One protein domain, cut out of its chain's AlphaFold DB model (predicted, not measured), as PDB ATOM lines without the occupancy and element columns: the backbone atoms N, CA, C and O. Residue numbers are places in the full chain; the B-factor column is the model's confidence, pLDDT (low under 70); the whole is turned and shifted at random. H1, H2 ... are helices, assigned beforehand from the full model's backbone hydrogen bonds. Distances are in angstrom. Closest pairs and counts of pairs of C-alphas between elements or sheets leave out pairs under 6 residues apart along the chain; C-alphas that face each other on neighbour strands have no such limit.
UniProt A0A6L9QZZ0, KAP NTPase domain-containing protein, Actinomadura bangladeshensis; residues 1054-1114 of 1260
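AT A GLANCE: This is residues 1054 to 1114 of the 1260 residues of the protein "KAP NTPase domain-containing protein" of Actinomadura bangladeshensis (UniProt A0A6L9QZZ0). Two rows of short helices lie over each other in a compact, elongated body: H2, the longest, is side by side with H4 in one row, and H1, H3 and H5 make the other. The 61 printed residues hold five named helices, H1 to H5 in chain order, and no named strand: all helix. The radius of gyration of the C-alphas is 10.8 A, the spans 33 by 20 by 17 A.

HOW THE PARTS SIT: Start at H2, residues 1068 to 1076. It touches H4, residues 1095 to 1102, at a shallow tilt of 19 degrees, the same way; their closest C-alphas, Asp 1072 and Ala 1097, are 5.4 A apart. H3, residues 1081 to 1087, is close to H2 but not clearly touching; their closest C-alphas, Leu 1075 and Val 1084, are 7.8 A apart. H3 touches H5, residues 1107 to 1114, the closest C-alphas being Arg 1085 and Ile 1113 at 5.2 A. H3 also touches H1, residues 1055 to 1059, the closest C-alphas being Ala 1055 and Asp 1083 at 4.9 A. In H1 to H5 every O i to N i+4 pair is within hydrogen-bond range.

IN THESE COORDINATES: Find C-alpha 1068 at (72.566, 79.666, 231.699); H2 runs 12.3 A to C-alpha 1076. H5 ends at C-alpha 1114, (78.570, 92.324, 219.276).

THE WHOLE: The printed part has no cut, no link is long, and no printed residue is under 70 in pLDDT.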
ATOM      1  N   ALA A1054      69.047  94.751 237.660       85.06
ATOM      2  CA  ALA A1054      70.236  95.439 237.166       85.06
ATOM      3  C   ALA A1054      71.340  94.446 236.760       85.06
ATOM      4  O   ALA A1054      71.401  93.322 237.261       85.06
ATOM      5  N   ALA A1055      72.248  94.863 235.871       85.50
ATOM      6  CA  ALA A1055      73.378  94.017 235.475       85.50
ATOM      7  C   ALA A1055      74.285  93.642 236.656       85.50
ATOM      8  O   ALA A1055      74.829  92.545 236.671       85.50
ATOM      9  N   THR A1056      74.450  94.521 237.647       85.19
ATOM     10  CA  THR A1056      75.255  94.231 238.845       85.19
ATOM     11  C   THR A1056      74.678  93.050 239.617       85.19
ATOM     12  O   THR A1056      75.397  92.101 239.882       85.19
ATOM     13  N   GLU A1057      73.357  93.008 239.809       83.31
ATOM     14  CA  GLU A1057      72.683  91.919 240.529       83.31
ATOM     15  C   GLU A1057      72.882  90.540 239.879       83.31
ATOM     16  O   GLU A1057      72.865  89.540 240.586       83.31
ATOM     17  N   ILE A1058      73.064  90.458 238.551       84.69
ATOM     18  CA  ILE A1058      73.370  89.183 237.874       84.69
ATOM     19  C   ILE A1058      74.873  88.882 237.822       84.69
ATOM     20  O   ILE A1058      75.261  87.715 237.799       84.69
ATOM     21  N   ILE A1059      75.713  89.918 237.783       85.31
ATOM     22  CA  ILE A1059      77.177  89.803 237.769       85.31
ATOM     23  C   ILE A1059      77.703  89.360 239.137       85.31
ATOM     24  O   ILE A1059      78.649  88.578 239.177       85.31
ATOM     25  N   ASP A1060      77.082  89.832 240.217       84.62
ATOM     26  CA  ASP A1060      77.500  89.588 241.601       84.62
ATOM     27  C   ASP A1060      77.118  88.177 242.094       84.62
ATOM     28  O   ASP A1060      77.498  87.772 243.188       84.62
ATOM     29  N   ILE A1061      76.390  87.393 241.285       83.62
ATOM     30  CA  ILE A1061      76.092  85.986 241.587       83.62
ATOM     31  C   ILE A1061      77.372  85.156 241.395       83.62
ATOM     32  O   ILE A1061      77.923  85.182 240.289       83.62
ATOM     33  N   PRO A1062      77.809  84.360 242.390       79.31
ATOM     34  CA  PRO A1062      78.980  83.489 242.271       79.31
ATOM     35  C   PRO A1062      78.887  82.532 241.074       79.31
ATOM     36  O   PRO A1062      77.807  82.029 240.744       79.31
ATOM     37  N   VAL A1063      80.018  82.256 240.417       75.19
ATOM     38  CA  VAL A1063      80.075  81.488 239.155       75.19
ATOM     39  C   VAL A1063      79.484  80.081 239.308       75.19
ATOM     40  O   VAL A1063      78.864  79.572 238.375       75.19
ATOM     41  N   GLU A1064      79.618  79.474 240.485       75.88
ATOM     42  CA  GLU A1064      79.095  78.151 240.838       75.88
ATOM     43  C   GLU A1064      77.562  78.125 240.877       75.88
ATOM     44  O   GLU A1064      76.945  77.096 240.599       75.88
ATOM     45  N   GLN A1065      76.936  79.263 241.192       72.69
ATOM     46  CA  GLN A1065      75.483  79.411 241.263       72.69
ATOM     47  C   GLN A1065      74.874  79.999 239.980       72.69
ATOM     48  O   GLN A1065      73.648  79.978 239.799       72.69
ATOM     49  N   GLN A1066      75.701  80.531 239.074       76.31
ATOM     50  CA  GLN A1066      75.251  81.056 237.789       76.31
ATOM     51  C   GLN A1066      74.804  79.918 236.866       76.31
ATOM     52  O   GLN A1066      75.589  79.072 236.439       76.31
ATOM     53  N   SER A1067      73.533  79.940 236.463       80.69
ATOM     54  CA  SER A1067      73.012  79.022 235.449       80.69
ATOM     55  C   SER A1067      72.678  79.758 234.157       80.69
ATOM     56  O   SER A1067      72.114  80.851 234.161       80.69
ATOM     57  N   THR A1068      72.954  79.126 233.013       82.75
ATOM     58  CA  THR A1068      72.566  79.666 231.699       82.75
ATOM     59  C   THR A1068      71.054  79.905 231.609       82.75
ATOM     60  O   THR A1068      70.620  80.878 231.006       82.75
ATOM     61  N   ALA A1069      70.251  79.065 232.272       82.25
ATOM     62  CA  ALA A1069      68.800  79.221 232.346       82.25
ATOM     63  C   ALA A1069      68.367  80.505 233.079       82.25
ATOM     64  O   ALA A1069      67.363  81.115 232.701       82.25
ATOM     65  N   LEU A1070      69.119  80.931 234.101       85.44
ATOM     66  CA  LEU A1070      68.870  82.174 234.829       85.44
ATOM     67  C   LEU A1070      69.121  83.390 233.930       85.44
ATOM     68  O   LEU A1070      68.232  84.225 233.771       85.44
ATOM     69  N   THR A1071      70.279  83.442 233.267       87.12
ATOM     70  CA  THR A1071      70.641  84.515 232.323       87.12
ATOM     71  C   THR A1071      69.684  84.584 231.140       87.12
ATOM     72  O   THR A1071      69.276  85.667 230.729       87.12
ATOM     73  N   ASP A1072      69.271  83.435 230.607       90.00
ATOM     74  CA  ASP A1072      68.290  83.363 229.524       90.00
ATOM     75  C   ASP A1072      66.922  83.908 229.956       90.00
ATOM     76  O   ASP A1072      66.266  84.630 229.200       90.00
ATOM     77  N   SER A1073      66.507  83.597 231.188       87.56
ATOM     78  CA  SER A1073      65.273  84.126 231.776       87.56
ATOM     79  C   SER A1073      65.385  85.635 232.012       87.56
ATOM     80  O   SER A1073      64.445  86.368 231.719       87.56
ATOM     81  N   TRP A1074      66.545  86.128 232.446       91.19
ATOM     82  CA  TRP A1074      66.806  87.561 232.595       91.19
ATOM     83  C   TRP A1074      66.749  88.303 231.252       91.19
ATOM     84  O   TRP A1074      66.025  89.287 231.127       91.19
ATOM     85  N   LEU A1075      67.408  87.786 230.208       90.25
ATOM     86  CA  LEU A1075      67.345  88.345 228.851       90.25
ATOM     87  C   LEU A1075      65.911  88.388 228.303       90.25
ATOM     88  O   LEU A1075      65.567  89.292 227.538       90.25
ATOM     89  N   SER A1076      65.050  87.444 228.705       88.50
ATOM     90  CA  SER A1076      63.644  87.434 228.288       88.50
ATOM     91  C   SER A1076      62.838  88.636 228.810       88.50
ATOM     92  O   SER A1076      61.886  89.049 228.146       88.50
ATOM     93  N   LEU A1077      63.269  89.253 229.922       87.88
ATOM     94  CA  LEU A1077      62.689  90.484 230.484       87.88
ATOM     95  C   LEU A1077      63.102  91.760 229.737       87.88
ATOM     96  O   LEU A1077      62.655  92.847 230.091       87.88
ATOM     97  N   ARG A1078      63.938  91.642 228.701       88.38
ATOM     98  CA  ARG A1078      64.464  92.760 227.901       88.38
ATOM     99  C   ARG A1078      65.181  93.840 228.739       88.38
ATOM    100  O   ARG A1078      64.788  95.006 228.688       88.38
ATOM    101  N   PRO A1079      66.247  93.476 229.478       89.69
ATOM    102  CA  PRO A1079      67.123  94.434 230.157       89.69
ATOM    103  C   PRO A1079      67.712  95.476 229.197       89.69
ATOM    104  O   PRO A1079      67.729  95.279 227.976       89.69
ATOM    105  N   GLY A1080      68.213  96.586 229.743       89.00
ATOM    106  CA  GLY A1080      68.832  97.650 228.957       89.00
ATOM    107  C   GLY A1080      70.021  97.139 228.121       89.00
ATOM    108  O   GLY A1080      70.775  96.289 228.590       89.00
ATOM    109  N   PRO A1081      70.254  97.647 226.895       88.25
ATOM    110  CA  PRO A1081      71.363  97.185 226.050       88.25
ATOM    111  C   PRO A1081      72.747  97.347 226.693       88.25
ATOM    112  O   PRO A1081      73.635  96.526 226.474       88.25
ATOM    113  N   GLU A1082      72.932  98.394 227.500       87.31
ATOM    114  CA  GLU A1082      74.178  98.641 228.235       87.31
ATOM    115  C   GLU A1082      74.360  97.649 229.397       87.31
ATOM    116  O   GLU A1082      75.472  97.163 229.606       87.31
ATOM    117  N   ASP A1083      73.268  97.266 230.069       88.38
ATOM    118  CA  ASP A1083      73.260  96.228 231.108       88.38
ATOM    119  C   ASP A1083      73.630  94.867 230.515       88.38
ATOM    120  O   ASP A1083      74.488  94.157 231.036       88.38
ATOM    121  N   VAL A1084      73.045  94.526 229.363       89.44
ATOM    122  CA  VAL A1084      73.369  93.295 228.629       89.44
ATOM    123  C   VAL A1084      74.824  93.287 228.180       89.44
ATOM    124  O   VAL A1084      75.506  92.272 228.319       89.44
ATOM    125  N   ARG A1085      75.333  94.419 227.684       88.38
ATOM    126  CA  ARG A1085      76.741  94.545 227.297       88.38
ATOM    127  C   ARG A1085      77.679  94.297 228.481       88.38
ATOM    128  O   ARG A1085      78.685  93.621 228.302       88.38
ATOM    129  N   ALA A1086      77.368  94.838 229.660       86.06
ATOM    130  CA  ALA A1086      78.179  94.650 230.861       86.06
ATOM    131  C   ALA A1086      78.103  93.207 231.396       86.06
ATOM    132  O   ALA A1086      79.131  92.622 231.737       86.06
ATOM    133  N   ALA A1087      76.902  92.621 231.419       86.94
ATOM    134  CA  ALA A1087      76.663  91.295 231.978       86.94
ATOM    135  C   ALA A1087      77.237  90.163 231.112       86.94
ATOM    136  O   ALA A1087      77.909  89.275 231.633       86.94
ATOM    137  N   LEU A1088      77.041  90.189 229.788       84.62
ATOM    138  CA  LEU A1088      77.412  89.072 228.901       84.62
ATOM    139  C   LEU A1088      78.922  88.875 228.698       84.62
ATOM    140  O   LEU A1088      79.339  87.880 228.107       84.62
ATOM    141  N   ILE A1089      79.749  89.803 229.183       82.94
ATOM    142  CA  ILE A1089      81.204  89.615 229.260       82.94
ATOM    143  C   ILE A1089      81.559  88.653 230.404       82.94
ATOM    144  O   ILE A1089      82.518  87.893 230.291       82.94
ATOM    145  N   LYS A1090      80.785  88.681 231.496       82.12
ATOM    146  CA  LYS A1090      81.069  87.957 232.743       82.12
ATOM    147  C   LYS A1090      80.177  86.732 232.955       82.12
ATOM    148  O   LYS A1090      80.598  85.788 233.612       82.12
ATOM    149  N   VAL A1091      78.974  86.726 232.379       84.25
ATOM    150  CA  VAL A1091      77.934  85.717 232.630       84.25
ATOM    151  C   VAL A1091      77.629  84.911 231.364       84.25
ATOM    152  O   VAL A1091      77.554  85.450 230.258       84.25
ATOM    153  N   ARG A1092      77.418  83.595 231.510       83.75
ATOM    154  CA  ARG A1092      77.084  82.694 230.389       83.75
ATOM    155  C   ARG A1092      75.606  82.807 229.993       83.75
ATOM    156  O   ARG A1092      74.730  82.737 230.852       83.75
ATOM    157  N   CYS A1093      75.325  82.871 228.691       86.25
ATOM    158  CA  CYS A1093      73.972  82.824 228.118       86.25
ATOM    159  C   CYS A1093      73.876  81.800 226.980       86.25
ATOM    160  O   CYS A1093      74.884  81.458 226.351       86.25
ATOM    161  N   SER A1094      72.666  81.334 226.661       89.12
ATOM    162  CA  SER A1094      72.475  80.486 225.489       89.12
ATOM    163  C   SER A1094      72.484  81.316 224.197       89.12
ATOM    164  O   SER A1094      71.959  82.436 224.161       89.12
ATOM    165  N   PRO A1095      73.021  80.764 223.089       88.94
ATOM    166  CA  PRO A1095      72.972  81.417 221.779       88.94
ATOM    167  C   PRO A1095      71.535  81.784 221.359       88.94
ATOM    168  O   PRO A1095      71.269  82.863 220.831       88.94
ATOM    169  N   THR A1096      70.571  80.910 221.665       90.00
ATOM    170  CA  THR A1096      69.158  81.093 221.316       90.00
ATOM    171  C   THR A1096      68.517  82.270 222.050       90.00
ATOM    172  O   THR A1096      67.773  83.035 221.431       90.00
ATOM    173  N   ALA A1097      68.775  82.428 223.352       88.94
ATOM    174  CA  ALA A1097      68.228  83.535 224.133       88.94
ATOM    175  C   ALA A1097      68.836  84.874 223.704       88.94
ATOM    176  O   ALA A1097      68.099  85.833 223.462       88.94
ATOM    177  N   LEU A1098      70.157  84.910 223.496       92.75
ATOM    178  CA  LEU A1098      70.853  86.096 223.007       92.75
ATOM    179  C   LEU A1098      70.321  86.546 221.646       92.75
ATOM    180  O   LEU A1098      70.016  87.721 221.460       92.75
ATOM    181  N   ARG A1099      70.127  85.609 220.711       92.62
ATOM    182  CA  ARG A1099      69.560  85.926 219.397       92.62
ATOM    183  C   ARG A1099      68.164  86.540 219.508       92.62
ATOM    184  O   ARG A1099      67.882  87.537 218.847       92.62
ATOM    185  N   LYS A1100      67.293  85.967 220.349       92.25
ATOM    186  CA  LYS A1100      65.943  86.506 220.589       92.25
ATOM    187  C   LYS A1100      65.994  87.924 221.155       92.25
ATOM    188  O   LYS A1100      65.210  88.756 220.717       92.25
ATOM    189  N   TYR A1101      66.914  88.205 222.077       93.19
ATOM    190  CA  TYR A1101      67.108  89.550 222.617       93.19
ATOM    191  C   TYR A1101      67.635  90.523 221.548       93.19
ATOM    192  O   TYR A1101      67.041  91.577 221.328       93.19
ATOM    193  N   CYS A1102      68.682  90.145 220.808       91.00
ATOM    194  CA  CYS A1102      69.275  90.965 219.747       91.00
ATOM    195  C   CYS A1102      68.303  91.287 218.594       91.00
ATOM    196  O   CYS A1102      68.487  92.288 217.898       91.00
ATOM    197  N   ALA A1103      67.256  90.479 218.405       90.00
ATOM    198  CA  ALA A1103      66.164  90.756 217.468       90.00
ATOM    199  C   ALA A1103      65.216  91.880 217.932       90.00
ATOM    200  O   ALA A1103      64.457  92.407 217.123       90.00
ATOM    201  N   THR A1104      65.231  92.238 219.220       90.31
ATOM    202  CA  THR A1104      64.338  93.260 219.801       90.31
ATOM    203  C   THR A1104      64.951  94.656 219.889       90.31
ATOM    204  O   THR A1104      64.222  95.613 220.142       90.31
ATOM    205  N   ILE A1105      66.261  94.778 219.665       91.12
ATOM    206  CA  ILE A1105      67.032  96.025 219.770       91.12
ATOM    207  C   ILE A1105      67.443  96.545 218.387       91.12
ATOM    208  O   ILE A1105      67.440  95.803 217.399       91.12
ATOM    209  N   ASP A1106      67.801  97.827 218.314       90.88
ATOM    210  CA  ASP A1106      68.231  98.442 217.060       90.88
ATOM    211  C   ASP A1106      69.632  97.979 216.606       90.88
ATOM    212  O   ASP A1106      70.400  97.345 217.341       90.88
ATOM    213  N   THR A1107      69.958  98.284 215.349       90.69
ATOM    214  CA  THR A1107      71.217  97.894 214.703       90.69
ATOM    215  C   THR A1107      72.449  98.475 215.398       90.69
ATOM    216  O   THR A1107      73.478  97.796 215.476       90.69
ATOM    217  N   GLU A1108      72.375  99.694 215.935       89.75
ATOM    218  CA  GLU A1108      73.503 100.343 216.604       89.75
ATOM    219  C   GLU A1108      73.808  99.653 217.940       89.75
ATOM    220  O   GLU A1108      74.947  99.250 218.192       89.75
ATOM    221  N   GLN A1109      72.780  99.441 218.761       92.12
ATOM    222  CA  GLN A1109      72.866  98.754 220.049       92.12
ATOM    223  C   GLN A1109      73.362  97.316 219.882       92.12
ATOM    224  O   GLN A1109      74.295  96.891 220.569       92.12
ATOM    225  N   ARG A1110      72.813  96.583 218.907       93.38
ATOM    226  CA  ARG A1110      73.262  95.225 218.575       93.38
ATOM    227  C   ARG A1110      74.725  95.198 218.145       93.38
ATOM    228  O   ARG A1110      75.475  94.329 218.584       93.38
ATOM    229  N   THR A1111      75.151  96.169 217.337       93.19
ATOM    230  CA  THR A1111      76.550  96.284 216.902       93.19
ATOM    231  C   THR A1111      77.486  96.547 218.084       93.19
ATOM    232  O   THR A1111      78.560  95.955 218.141       93.19
ATOM    233  N   ARG A1112      77.084  97.371 219.062       92.50
ATOM    234  CA  ARG A1112      77.872  97.615 220.285       92.50
ATOM    235  C   ARG A1112      77.997  96.372 221.164       92.50
ATOM    236  O   ARG A1112      79.093  96.093 221.643       92.50
ATOM    237  N   ILE A1113      76.910  95.619 221.353       92.88
ATOM    238  CA  ILE A1113      76.942  94.349 222.096       92.88
ATOM    239  C   ILE A1113      77.864  93.357 221.384       92.88
ATOM    240  O   ILE A1113      78.749  92.781 222.009       92.88
ATOM    241  N   TRP A1114      77.719  93.210 220.066       94.38
ATOM    242  CA  TRP A1114      78.570  92.324 219.276       94.38
ATOM    243  C   TRP A1114      80.054  92.698 219.374       94.38
ATOM    244  O   TRP A1114      80.889  91.817 219.560       94.38
TER     245      TRP A1114